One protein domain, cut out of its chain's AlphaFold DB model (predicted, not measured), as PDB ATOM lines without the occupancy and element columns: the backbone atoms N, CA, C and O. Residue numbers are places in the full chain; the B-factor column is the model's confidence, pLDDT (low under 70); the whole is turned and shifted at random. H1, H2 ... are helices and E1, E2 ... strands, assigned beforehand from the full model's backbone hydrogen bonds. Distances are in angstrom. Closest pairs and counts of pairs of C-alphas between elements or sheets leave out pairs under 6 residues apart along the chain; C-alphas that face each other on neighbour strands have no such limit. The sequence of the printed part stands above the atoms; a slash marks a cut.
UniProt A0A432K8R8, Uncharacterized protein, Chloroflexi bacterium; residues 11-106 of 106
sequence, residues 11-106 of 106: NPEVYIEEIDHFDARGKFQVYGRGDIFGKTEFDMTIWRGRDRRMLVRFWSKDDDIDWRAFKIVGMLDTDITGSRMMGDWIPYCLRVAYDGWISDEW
ATOM      1  N   ASN A  11     217.218 170.006 150.565       69.69
ATOM      2  CA  ASN A  11     216.812 170.046 151.960       69.69
ATOM      3  C   ASN A  11     215.562 169.162 152.124       69.69
ATOM      4  O   ASN A  11     214.499 169.565 151.652       69.69
ATOM      5  N   PRO A  12     215.651 167.995 152.790       72.62
ATOM      6  CA  PRO A  12     214.506 167.103 152.973       72.62
ATOM      7  C   PRO A  12     213.392 167.718 153.833       72.62
ATOM      8  O   PRO A  12     212.271 167.222 153.821       72.62
ATOM      9  N   GLU A  13     213.676 168.798 154.566       83.12
ATOM     10  CA  GLU A  13     212.666 169.551 155.313       83.12
ATOM     11  C   GLU A  13     211.811 170.446 154.401       83.12
ATOM     12  O   GLU A  13     210.748 170.903 154.824       83.12
ATOM     13  N   VAL A  14     212.245 170.676 153.154       85.50
ATOM     14  CA  VAL A  14     211.525 171.471 152.154       85.50
ATOM     15  C   VAL A  14     210.839 170.562 151.145       85.50
ATOM     16  O   VAL A  14     211.475 169.900 150.325       85.50
ATOM     17  N   TYR A  15     209.513 170.584 151.153       89.31
ATOM     18  CA  TYR A  15     208.691 169.789 150.248       89.31
ATOM     19  C   TYR A  15     207.460 170.573 149.795       89.31
ATOM     20  O   TYR A  15     207.152 171.644 150.327       89.31
ATOM     21  N   ILE A  16     206.767 170.055 148.782       92.81
ATOM     22  CA  ILE A  16     205.536 170.650 148.265       92.81
ATOM     23  C   ILE A  16     204.341 169.753 148.580       92.81
ATOM     24  O   ILE A  16     204.431 168.531 148.506       92.81
ATOM     25  N   GLU A  17     203.227 170.377 148.938       95.50
ATOM     26  CA  GLU A  17     201.930 169.732 149.136       95.50
ATOM     27  C   GLU A  17     200.993 170.239 148.045       95.50
ATOM     28  O   GLU A  17     200.784 171.450 147.940       95.50
ATOM     29  N   GLU A  18     200.449 169.340 147.227       95.88
ATOM     30  CA  GLU A  18     199.416 169.703 146.257       95.88
ATOM     31  C   GLU A  18     198.149 170.162 146.985       95.88
ATOM     32  O   GLU A  18     197.788 169.642 148.045       95.88
ATOM     33  N   ILE A  19     197.506 171.188 146.443       96.56
ATOM     34  CA  ILE A  19     196.284 171.778 146.978       96.56
ATOM     35  C   ILE A  19     195.309 172.033 145.836       96.56
ATOM     36  O   ILE A  19     195.723 172.418 144.748       96.56
ATOM     37  N   ASP A  20     194.010 171.920 146.117       95.25
ATOM     38  CA  ASP A  20     192.982 172.085 145.086       95.25
ATOM     39  C   ASP A  20     193.064 173.451 144.401       95.25
ATOM     40  O   ASP A  20     192.962 173.546 143.189       95.25
ATOM     41  N   HIS A  21     193.207 174.535 145.174       94.00
ATOM     42  CA  HIS A  21     193.183 175.901 144.653       94.00
ATOM     43  C   HIS A  21     193.649 176.924 145.704       94.00
ATOM     44  O   HIS A  21     193.489 176.740 146.912       94.00
ATOM     45  N   PHE A  22     194.141 178.078 145.243       94.25
ATOM     46  CA  PHE A  22     194.257 179.293 146.054       94.25
ATOM     47  C   PHE A  22     194.050 180.549 145.203       94.25
ATOM     48  O   PHE A  22     194.452 180.593 144.046       94.25
ATOM     49  N   ASP A  23     193.514 181.620 145.794       92.69
ATOM     50  CA  ASP A  23     193.434 182.922 145.121       92.69
ATOM     51  C   ASP A  23     194.773 183.679 145.224       92.69
ATOM     52  O   ASP A  23     195.253 183.946 146.329       92.69
ATOM     53  N   ALA A  24     195.374 184.046 144.089       91.38
ATOM     54  CA  ALA A  24     196.608 184.832 144.028       91.38
ATOM     55  C   ALA A  24     196.398 186.329 144.346       91.38
ATOM     56  O   ALA A  24     197.359 187.040 144.658       91.38
ATOM     57  N   ARG A  25     195.156 186.834 144.305       89.50
ATOM     58  CA  ARG A  25     194.847 188.252 144.538       89.50
ATOM     59  C   ARG A  25     195.275 188.689 145.937       89.50
ATOM     60  O   ARG A  25     195.015 188.032 146.945       89.50
ATOM     61  N   GLY A  26     195.961 189.830 145.995       88.38
ATOM     62  CA  GLY A  26     196.463 190.409 147.243       88.38
ATOM     63  C   GLY A  26     197.639 189.656 147.878       88.38
ATOM     64  O   GLY A  26     198.028 190.000 148.997       88.38
ATOM     65  N   LYS A  27     198.207 188.653 147.195       92.44
ATOM     66  CA  LYS A  27     199.455 187.989 147.589       92.44
ATOM     67  C   LYS A  27     200.645 188.647 146.901       92.44
ATOM     68  O   LYS A  27     200.513 189.274 145.853       92.44
ATOM     69  N   PHE A  28     201.819 188.516 147.507       89.88
ATOM     70  CA  PHE A  28     203.040 189.113 146.976       89.88
ATOM     71  C   PHE A  28     203.768 188.097 146.104       89.88
ATOM     72  O   PHE A  28     204.198 187.066 146.612       89.88
ATOM     73  N   GLN A  29     203.910 188.373 144.810       89.81
ATOM     74  CA  GLN A  29     204.711 187.523 143.934       89.81
ATOM     75  C   GLN A  29     206.190 187.627 144.325       89.81
ATOM     76  O   GLN A  29     206.741 188.733 144.426       89.81
ATOM     77  N   VAL A  30     206.798 186.469 144.568       86.25
ATOM     78  CA  VAL A  30     208.196 186.337 145.006       86.25
ATOM     79  C   VAL A  30     209.089 185.807 143.890       86.25
ATOM     80  O   VAL A  30     210.214 186.273 143.754       86.25
ATOM     81  N   TYR A  31     208.576 184.907 143.050       85.69
ATOM     82  CA  TYR A  31     209.319 184.303 141.948       85.69
ATOM     83  C   TYR A  31     208.380 183.966 140.786       85.69
ATOM     84  O   TYR A  31     207.193 183.705 140.994       85.69
ATOM     85  N   GLY A  32     208.915 183.979 139.569       87.88
ATOM     86  CA  GLY A  32     208.232 183.521 138.366       87.88
ATOM     87  C   GLY A  32     209.237 182.952 137.370       87.88
ATOM     88  O   GLY A  32     210.363 183.446 137.286       87.88
ATOM     89  N   ARG A  33     208.817 181.925 136.637       88.12
ATOM     90  CA  ARG A  33     209.549 181.302 135.536       88.12
ATOM     91  C   ARG A  33     208.563 180.971 134.423       88.12
ATOM     92  O   ARG A  33     207.451 180.565 134.736       88.12
ATOM     93  N   GLY A  34     209.005 181.126 133.181       90.88
ATOM     94  CA  GLY A  34     208.298 180.655 131.999       90.88
ATOM     95  C   GLY A  34     209.252 179.881 131.094       90.88
ATOM     96  O   GLY A  34     210.410 180.285 130.934       90.88
ATOM     97  N   ASP A  35     208.772 178.785 130.519       90.25
ATOM     98  CA  ASP A  35     209.480 177.942 129.559       90.25
ATOM     99  C   ASP A  35     208.608 177.742 128.318       90.25
ATOM    100  O   ASP A  35     207.413 177.469 128.413       90.25
ATOM    101  N   ILE A  36     209.206 177.899 127.136       92.31
ATOM    102  CA  ILE A  36     208.485 177.845 125.861       92.31
ATOM    103  C   ILE A  36     208.872 176.570 125.116       92.31
ATOM    104  O   ILE A  36     210.037 176.388 124.753       92.31
ATOM    105  N   PHE A  37     207.877 175.738 124.813       88.25
ATOM    106  CA  PHE A  37     208.008 174.534 123.999       88.25
ATOM    107  C   PHE A  37     207.110 174.665 122.768       88.25
ATOM    108  O   PHE A  37     205.885 174.707 122.849       88.25
ATOM    109  N   GLY A  38     207.720 174.799 121.588       88.50
ATOM    110  CA  GLY A  38     206.979 175.051 120.351       88.50
ATOM    111  C   GLY A  38     206.164 176.349 120.414       88.50
ATOM    112  O   GLY A  38     206.729 177.437 120.316       88.50
ATOM    113  N   LYS A  39     204.833 176.228 120.517       88.88
ATOM    114  CA  LYS A  39     203.894 177.361 120.647       88.88
ATOM    115  C   LYS A  39     203.306 177.507 122.052       88.88
ATOM    116  O   LYS A  39     202.572 178.463 122.286       88.88
ATOM    117  N   THR A  40     203.621 176.579 122.945       92.69
ATOM    118  CA  THR A  40     203.042 176.485 124.279       92.69
ATOM    119  C   THR A  40     204.016 177.078 125.288       92.69
ATOM    120  O   THR A  40     205.216 176.800 125.252       92.69
ATOM    121  N   GLU A  41     203.500 177.935 126.163       94.75
ATOM    122  CA  GLU A  41     204.239 178.539 127.272       94.75
ATOM    123  C   GLU A  41     203.775 177.876 128.567       94.75
ATOM    124  O   GLU A  41     202.579 177.842 128.860       94.75
ATOM    125  N   PHE A  42     204.719 177.323 129.313       94.75
ATOM    126  CA  PHE A  42     204.506 176.768 130.638       94.75
ATOM    127  C   PHE A  42     205.057 177.768 131.639       94.75
ATOM    128  O   PHE A  42     206.186 178.230 131.491       94.75
ATOM    129  N   ASP A  43     204.261 178.117 132.641       95.06
ATOM    130  CA  ASP A  43     204.608 179.109 133.640       95.06
ATOM    131  C   ASP A  43     204.546 178.511 135.046       95.06
ATOM    132  O   ASP A  43     203.603 177.823 135.438       95.06
ATOM    133  N   MET A  44     205.524 178.867 135.867       93.94
ATOM    134  CA  MET A  44     205.501 178.673 137.308       93.94
ATOM    135  C   MET A  44     205.531 180.029 137.991       93.94
ATOM    136  O   MET A  44     206.370 180.883 137.709       93.94
ATOM    137  N   THR A  45     204.652 180.236 138.962       92.88
ATOM    138  CA  THR A  45     204.673 181.450 139.778       92.88
ATOM    139  C   THR A  45     204.545 181.115 141.253       92.88
ATOM    140  O   THR A  45     203.725 180.290 141.644       92.88
ATOM    141  N   ILE A  46     205.363 181.774 142.073       91.81
ATOM    142  CA  ILE A  46     205.382 181.624 143.526       91.81
ATOM    143  C   ILE A  46     204.884 182.923 144.159       91.81
ATOM    144  O   ILE A  46     205.341 184.025 143.827       91.81
ATOM    145  N   TRP A  47     203.981 182.792 145.124       93.06
ATOM    146  CA  TRP A  47     203.431 183.880 145.916       93.06
ATOM    147  C   TRP A  47     203.637 183.649 147.407       93.06
ATOM    148  O   TRP A  47     203.491 182.541 147.915       93.06
ATOM    149  N   ARG A  48     203.855 184.746 148.128       91.38
ATOM    150  CA  ARG A  48     203.784 184.807 149.584       91.38
ATOM    151  C   ARG A  48     202.404 185.294 150.025       91.38
ATOM    152  O   ARG A  48     201.995 186.417 149.701       91.38
ATOM    153  N   GLY A  49     201.705 184.462 150.791       87.88
ATOM    154  CA  GLY A  49     200.477 184.799 151.507       87.88
ATOM    155  C   GLY A  49     200.709 185.749 152.689       87.88
ATOM    156  O   GLY A  49     201.836 185.991 153.117       87.88
ATOM    157  N   ARG A  50     199.626 186.306 153.249       84.69
ATOM    158  CA  ARG A  50     199.706 187.184 154.438       84.69
ATOM    159  C   ARG A  50     200.182 186.447 155.690       84.69
ATOM    160  O   ARG A  50     200.830 187.036 156.542       84.69
ATOM    161  N   ASP A  51     199.881 185.162 155.764       86.31
ATOM    162  CA  ASP A  51     200.332 184.210 156.780       86.31
ATOM    163  C   ASP A  51     201.765 183.709 156.538       86.31
ATOM    164  O   ASP A  51     202.198 182.751 157.174       86.31
ATOM    165  N   ARG A  52     202.495 184.342 155.610       83.06
ATOM    166  CA  ARG A  52     203.827 183.943 155.139       83.06
ATOM    167  C   ARG A  52     203.880 182.553 154.506       83.06
ATOM    168  O   ARG A  52     204.975 182.068 154.239       83.06
ATOM    169  N   ARG A  53     202.736 181.925 154.207       89.75
ATOM    170  CA  ARG A  53     202.725 180.675 153.443       89.75
ATOM    171  C   ARG A  53     203.169 180.940 152.014       89.75
ATOM    172  O   ARG A  53     202.740 181.911 151.388       89.75
ATOM    173  N   MET A  54     204.001 180.043 151.516       92.00
ATOM    174  CA  MET A  54     204.510 180.061 150.155       92.00
ATOM    175  C   MET A  54     203.610 179.178 149.297       92.00
ATOM    176  O   MET A  54     203.362 178.021 149.632       92.00
ATOM    177  N   LEU A  55     203.071 179.748 148.229       94.56
ATOM    178  CA  LEU A  55     202.101 179.111 147.345       94.56
ATOM    179  C   LEU A  55     202.635 179.141 145.924       94.56
ATOM    180  O   LEU A  55     203.174 180.165 145.506       94.56
ATOM    181  N   VAL A  56     202.466 178.052 145.189       95.12
ATOM    182  CA  VAL A  56     202.937 177.922 143.811       95.12
ATOM    183  C   VAL A  56     201.797 177.514 142.910       95.12
ATOM    184  O   VAL A  56     200.960 176.707 143.300       95.12
ATOM    185  N   ARG A  57     201.785 178.054 141.697       96.69
ATOM    186  CA  ARG A  57     200.945 177.560 140.613       96.69
ATOM    187  C   ARG A  57     201.796 177.285 139.391       96.69
ATOM    188  O   ARG A  57     202.598 178.144 139.013       96.69
ATOM    189  N   PHE A  58     201.569 176.125 138.803       96.62
ATOM    190  CA  PHE A  58     201.963 175.785 137.448       96.62
ATOM    191  C   PHE A  58     200.766 176.055 136.547       96.62
ATOM    192  O   PHE A  58     199.658 175.644 136.891       96.62
ATOM    193  N   TRP A  59     200.942 176.821 135.482       96.25
ATOM    194  CA  TRP A  59     199.845 177.240 134.619       96.25
ATOM    195  C   TRP A  59     200.331 177.480 133.195       96.25
ATOM    196  O   TRP A  59     201.501 177.774 132.977       96.25
ATOM    197  N   SER A  60     199.426 177.362 132.231       95.69
ATOM    198  CA  SER A  60     199.649 177.799 130.857       95.69
ATOM    199  C   SER A  60     198.571 178.803 130.462       95.69
ATOM    200  O   SER A  60     197.541 178.935 131.127       95.69
ATOM    201  N   LYS A  61     198.824 179.544 129.381       93.69
ATOM    202  CA  LYS A  61     197.784 180.299 128.667       93.69
ATOM    203  C   LYS A  61     196.984 179.417 127.711       93.69
ATOM    204  O   LYS A  61     196.001 179.898 127.161       93.69
ATOM    205  N   ASP A  62     197.458 178.201 127.458       92.81
ATOM    206  CA  ASP A  62     196.720 177.202 126.702       92.81
ATOM    207  C   ASP A  62     195.604 176.631 127.584       92.81
ATOM    208  O   ASP A  62     195.875 176.136 128.678       92.81
ATOM    209  N   ASP A  63     194.357 176.747 127.127       89.44
ATOM    210  CA  ASP A  63     193.177 176.303 127.877       89.44
ATOM    211  C   ASP A  63     193.077 174.765 127.939       89.44
ATOM    212  O   ASP A  63     192.344 174.242 128.778       89.44
ATOM    213  N   ASP A  64     193.812 174.052 127.076       92.44
ATOM    214  CA  ASP A  64     193.866 172.586 127.056       92.44
ATOM    215  C   ASP A  64     194.839 172.009 128.104       92.44
ATOM    216  O   ASP A  64     194.899 170.791 128.269       92.44
ATOM    217  N   ILE A  65     195.592 172.860 128.812       92.50
ATOM    218  CA  ILE A  65     196.590 172.450 129.809       92.50
ATOM    219  C   ILE A  65     196.079 172.747 131.215       92.50
ATOM    220  O   ILE A  65     195.888 173.905 131.609       92.50
ATOM    221  N   ASP A  66     195.934 171.691 132.012       94.06
ATOM    222  CA  ASP A  66     195.464 171.816 133.383       94.06
ATOM    223  C   ASP A  66     196.549 172.417 134.289       94.06
ATOM    224  O   ASP A  66     197.716 172.012 134.313       94.06
ATOM    225  N   TRP A  67     196.154 173.411 135.087       95.12
ATOM    226  CA  TRP A  67     197.034 174.013 136.084       95.12
ATOM    227  C   TRP A  67     197.130 173.134 137.334       95.12
ATOM    228  O   TRP A  67     196.168 172.485 137.740       95.12
ATOM    229  N   ARG A  68     198.274 173.193 138.022       97.00
ATOM    230  CA  ARG A  68     198.474 172.548 139.332       97.00
ATOM    231  C   ARG A  68     198.852 173.579 140.386       97.00
ATOM    232  O   ARG A  68     199.575 174.540 140.105       97.00
ATOM    233  N   ALA A  69     198.354 173.411 141.607       97.00
ATOM    234  CA  ALA A  69     198.609 174.331 142.710       97.00
ATOM    235  C   ALA A  69     199.236 173.613 143.904       97.00
ATOM    236  O   ALA A  69     198.844 172.513 144.273       97.00
ATOM    237  N   PHE A  70     200.199 174.274 144.542       96.38
ATOM    238  CA  PHE A  70     200.962 173.705 145.643       96.38
ATOM    239  C   PHE A  70     201.171 174.714 146.765       96.38
ATOM    240  O   PHE A  70     201.189 175.933 146.569       96.38
ATOM    241  N   LYS A  71     201.417 174.184 147.955       94.62
ATOM    242  CA  LYS A  71     201.993 174.892 149.093       94.62
ATOM    243  C   LYS A  71     203.419 174.395 149.301       94.62
ATOM    244  O   LYS A  71     203.641 173.191 149.349       94.62
ATOM    245  N   ILE A  72     204.371 175.307 149.480       91.94
ATOM    246  CA  ILE A  72     205.733 174.946 149.893       91.94
ATOM    247  C   ILE A  72     205.770 174.887 151.422       91.94
ATOM    248  O   ILE A  72     205.359 175.832 152.104       91.94
ATOM    249  N   VAL A  73     206.254 173.772 151.957       90.62
ATOM    250  CA  VAL A  73     206.485 173.549 153.387       90.62
ATOM    251  C   VAL A  73     207.984 173.592 153.665       90.62
ATOM    252  O   VAL A  73     208.783 173.251 152.801       90.62
ATOM    253  N   GLY A  74     208.364 174.062 154.857       86.62
ATOM    254  CA  GLY A  74     209.767 174.143 155.281       86.62
ATOM    255  C   GLY A  74     210.555 175.314 154.693       86.62
ATOM    256  O   GLY A  74     211.753 175.407 154.929       86.62
ATOM    257  N   MET A  75     209.899 176.215 153.956       82.88
ATOM    258  CA  MET A  75     210.532 177.364 153.306       82.88
ATOM    259  C   MET A  75     209.803 178.669 153.635       82.88
ATOM    260  O   MET A  75     208.570 178.732 153.618       82.88
ATOM    261  N   LEU A  76     210.570 179.724 153.897       75.94
ATOM    262  CA  LEU A  76     210.096 181.092 154.059       75.94
ATOM    263  C   LEU A  76     210.366 181.924 152.804       75.94
ATOM    264  O   LEU A  76     211.219 181.628 151.973       75.94
ATOM    265  N   ASP A  77     209.662 183.044 152.698       71.12
ATOM    266  CA  ASP A  77     209.844 184.006 151.614       71.12
ATOM    267  C   ASP A  77     211.235 184.640 151.570       71.12
ATOM    268  O   ASP A  77     211.706 185.014 150.501       71.12
ATOM    269  N   THR A  78     211.890 184.744 152.725       70.19
ATOM    270  CA  THR A  78     213.264 185.240 152.857       70.19
ATOM    271  C   THR A  78     214.308 184.264 152.325       70.19
ATOM    272  O   THR A  78     215.427 184.687 152.049       70.19
ATOM    273  N   ASP A  79     213.950 182.985 152.175       70.69
ATOM    274  CA  ASP A  79     214.854 181.940 151.684       70.69
ATOM    275  C   ASP A  79     214.962 181.962 150.156       70.69
ATOM    276  O   ASP A  79     215.936 181.461 149.591       70.69
ATOM    277  N   ILE A  80     214.004 182.611 149.476       69.94
ATOM    278  CA  ILE A  80     214.158 183.020 148.078       69.94
ATOM    279  C   ILE A  80     215.106 184.220 148.070       69.94
ATOM    280  O   ILE A  80     214.710 185.387 148.083       69.94
ATOM    281  N   THR A  81     216.394 183.903 148.141       55.16
ATOM    282  CA  THR A  81     217.468 184.888 148.179       55.16
ATOM    283  C   THR A  81     217.764 185.377 146.770       55.16
ATOM    284  O   THR A  81     218.538 184.775 146.033       55.16
ATOM    285  N   GLY A  82     217.162 186.506 146.404       54.09
ATOM    286  CA  GLY A  82     217.696 187.334 145.334       54.09
ATOM    287  C   GLY A  82     216.732 188.341 144.723       54.09
ATOM    288  O   GLY A  82     215.686 188.703 145.274       54.09
ATOM    289  N   SER A  83     217.194 188.914 143.617       47.94
ATOM    290  CA  SER A  83     216.468 189.930 142.874       47.94
ATOM    291  C   SER A  83     215.343 189.244 142.122       47.94
ATOM    292  O   SER A  83     215.615 188.513 141.171       47.94
ATOM    293  N   ARG A  84     214.091 189.578 142.473       47.28
ATOM    294  CA  ARG A  84     212.901 189.382 141.625       47.28
ATOM    295  C   ARG A  84     213.325 189.352 140.152       47.28
ATOM    296  O   ARG A  84     213.818 190.361 139.654       47.28
ATOM    297  N   MET A  85     213.131 188.212 139.489       43.19
ATOM    298  CA  MET A  85     213.421 187.981 138.062       43.19
ATOM    299  C   MET A  85     214.853 187.571 137.659       43.19
ATOM    300  O   MET A  85     215.100 187.452 136.463       43.19
ATOM    301  N   MET A  86     215.785 187.284 138.579       46.19
ATOM    302  CA  MET A  86     217.151 186.838 138.227       46.19
ATOM    303  C   MET A  86     217.471 185.378 138.572       46.19
ATOM    304  O   MET A  86     218.599 185.050 138.926       46.19
ATOM    305  N   GLY A  87     216.507 184.474 138.376       48.19
ATOM    306  CA  GLY A  87     216.796 183.035 138.392       48.19
ATOM    307  C   GLY A  87     217.348 182.543 139.729       48.19
ATOM    308  O   GLY A  87     218.228 181.683 139.742       48.19
ATOM    309  N   ASP A  88     216.848 183.119 140.821       60.78
ATOM    310  CA  ASP A  88     217.247 182.769 142.179       60.78
ATOM    311  C   ASP A  88     216.880 181.319 142.505       60.78
ATOM    312  O   ASP A  88     215.955 180.738 141.928       60.78
ATOM    313  N   TRP A  89     217.655 180.733 143.416       63.66
ATOM    314  CA  TRP A  89     217.525 179.344 143.835       63.66
ATOM    315  C   TRP A  89     216.089 179.008 144.271       63.66
ATOM    316  O   TRP A  89     215.505 179.693 145.111       63.66
ATOM    317  N   ILE A  90     215.546 177.916 143.724       76.19
ATOM    318  CA  ILE A  90     214.287 177.310 144.166       76.19
ATOM    319  C   ILE A  90     214.523 175.857 144.615       76.19
ATOM    320  O   ILE A  90     215.469 175.215 144.138       76.19
ATOM    321  N   PRO A  91     213.665 175.304 145.492       78.56
ATOM    322  CA  PRO A  91     213.812 173.935 145.974       78.56
ATOM    323  C   PRO A  91     213.831 172.902 144.842       78.56
ATOM    324  O   PRO A  91     213.075 173.003 143.874       78.56
ATOM    325  N   TYR A  92     214.665 171.869 144.983       81.06
ATOM    326  CA  TYR A  92     214.756 170.770 144.013       81.06
ATOM    327  C   TYR A  92     213.410 170.065 143.791       81.06
ATOM    328  O   TYR A  92     213.035 169.822 142.648       81.06
ATOM    329  N   CYS A  93     212.642 169.823 144.857       85.50
ATOM    330  CA  CYS A  93     211.308 169.224 144.764       85.50
ATOM    331  C   CYS A  93     210.353 170.025 143.865       85.50
ATOM    332  O   CYS A  93     209.538 169.432 143.165       85.50
ATOM    333  N   LEU A  94     210.493 171.356 143.829       88.44
ATOM    334  CA  LEU A  94     209.674 172.211 142.982       88.44
ATOM    335  C   LEU A  94     210.095 172.143 141.509       88.44
ATOM    336  O   LEU A  94     209.228 172.096 140.645       88.44
ATOM    337  N   ARG A  95     211.407 172.078 141.231       87.56
ATOM    338  CA  ARG A  95     211.933 171.858 139.870       87.56
ATOM    339  C   ARG A  95     211.435 170.538 139.295       87.56
ATOM    340  O   ARG A  95     210.834 170.535 138.234       87.56
ATOM    341  N   VAL A  96     211.598 169.450 140.049       88.81
ATOM    342  CA  VAL A  96     211.156 168.110 139.634       88.81
ATOM    343  C   VAL A  96     209.653 168.071 139.369       88.81
ATOM    344  O   VAL A  96     209.225 167.484 138.382       88.81
ATOM    345  N   ALA A  97     208.847 168.696 140.229       92.19
ATOM    346  CA  ALA A  97     207.402 168.728 140.037       92.19
ATOM    347  C   ALA A  97     206.988 169.544 138.806       92.19
ATOM    348  O   ALA A  97     206.045 169.168 138.118       92.19
ATOM    349  N   TYR A  98     207.691 170.641 138.527       93.19
ATOM    350  CA  TYR A  98     207.435 171.479 137.363       93.19
ATOM    351  C   TYR A  98     207.857 170.796 136.056       93.19
ATOM    352  O   TYR A  98     207.060 170.730 135.127       93.19
ATOM    353  N   ASP A  99     209.056 170.207 136.013       91.00
ATOM    354  CA  ASP A  99     209.536 169.424 134.867       91.00
ATOM    355  C   ASP A  99     208.636 168.201 134.609       91.00
ATOM    356  O   ASP A  99     208.344 167.864 133.461       91.00
ATOM    357  N   GLY A 100     208.162 167.554 135.682       92.50
ATOM    358  CA  GLY A 100     207.201 166.454 135.611       92.50
ATOM    359  C   GLY A 100     205.853 166.894 135.047       92.50
ATOM    360  O   GLY A 100     205.346 166.253 134.138       92.50
ATOM    361  N   TRP A 101     205.309 168.019 135.518       95.12
ATOM    362  CA  TRP A 101     204.074 168.581 134.970       95.12
ATOM    363  C   TRP A 101     204.213 168.959 133.490       95.12
ATOM    364  O   TRP A 101     203.357 168.582 132.704       95.12
ATOM    365  N   ILE A 102     205.310 169.607 133.078       92.50
ATOM    366  CA  ILE A 102     205.563 169.879 131.652       92.50
ATOM    367  C   ILE A 102     205.581 168.574 130.849       92.50
ATOM    368  O   ILE A 102     204.983 168.511 129.785       92.50
ATOM    369  N   SER A 103     206.247 167.533 131.357       90.88
ATOM    370  CA  SER A 103     206.340 166.235 130.671       90.88
ATOM    371  C   SER A 103     205.012 165.471 130.610       90.88
ATOM    372  O   SER A 103     204.858 164.617 129.743       90.88
ATOM    373  N   ASP A 104     204.089 165.727 131.540       90.50
ATOM    374  CA  ASP A 104     202.752 165.121 131.550       90.50
ATOM    375  C   ASP A 104     201.824 165.777 130.507       90.50
ATOM    376  O   ASP A 104     200.969 165.099 129.938       90.50
ATOM    377  N   GLU A 105     201.977 167.086 130.279       89.12
ATOM    378  CA  GLU A 105     201.077 167.909 129.455       89.12
ATOM    379  C   GLU A 105     201.581 168.134 128.010       89.12
ATOM    380  O   GLU A 105     200.795 168.517 127.141       89.12
ATOM    381  N   TRP A 106     202.878 167.930 127.739       78.25
ATOM    382  CA  TRP A 106     203.518 168.098 126.420       78.25
ATOM    383  C   TRP A 106     203.771 166.768 125.696       78.25
ATOM    384  O   TRP A 106     203.393 166.659 124.503       78.25
TER     385      TRP A 106
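This is residues 11 to 106 of the 106 residues of an uncharacterized protein of Chloroflexi bacterium (UniProt A0A432K8R8). A twisted, curled sheet of five strands wraps partway round one helix, H1, which packs on one of its faces, while residues 19 to 27 cross over the other face on their way from E1 to E2. A long stretch with no named element, residues 74 to 91, swings by E2 before H1 begins. The printed part has 96 residues, with five named strands and then one named helix along the chain: E1 E2 E3 E4 E5 H1. The sheet's order is E1 E5 E4 E3 E2, all antiparallel, and the class is mixed, helices and strands. The whole is compact, with a radius of gyration of the C-alphas of 12.9 A and spans of 35 by 25 by 24 A.

Look first at E1, residues 15 to 18, an edge strand whose antiparallel neighbour is E5, residues 68 to 73; N 17 and O 71 are 2.9 A apart, within hydrogen-bond range. Next, E2, residues 28 to 37, is the other edge strand; it bends by 51 degrees at residue 31 and forms a hairpin with E3, residues 40 to 48, where N 35 and O 42 are 2.8 A apart. E4, residues 54 to 60, forms a hairpin with E3, with N 45 and O 57 at 2.9 A, and another with E5, with N 70 and O 56 at 2.8 A. E2 E3 E4 E5 are a meander, each strand the antiparallel neighbour of the one before. H1, residues 92 to 105, is on one face of the sheet, an arrangement of two layers, helix over sheet. Its closest C-alphas to E1 are those of Cys 93 and Tyr 15, 6.1 A apart; to E4, Tyr 98 and Phe 58, 7.0 A; to E3, Ile 102 and Phe 42, 7.0 A. E5 and H1 are near each other, with 7 pairs of C-alphas within 10 A. In H1 every O i to N i+4 pair is within hydrogen-bond range.

Find C-alpha 15 at (208.691, 169.789, 150.248), where E1 begins; it ends at residue 18. E2 starts at C-alpha 28, (203.040, 189.113, 146.976), and runs 27.7 A to residue 37. E3 measures 26.6 A, E4 20.0 A and E5 16.2 A. H1 runs 20.2 A to C-alpha 105 at (201.077, 167.909, 129.455).

The two C-alphas farthest apart are those of Gly 38 and Asp 51, 38.1 A. The printed part has no cut, and the link from E5 to H1 is long, with 18 residues. The mean pLDDT of the printed part is 85.7; look for values under 70 at residue 11 and residues 80 to 89.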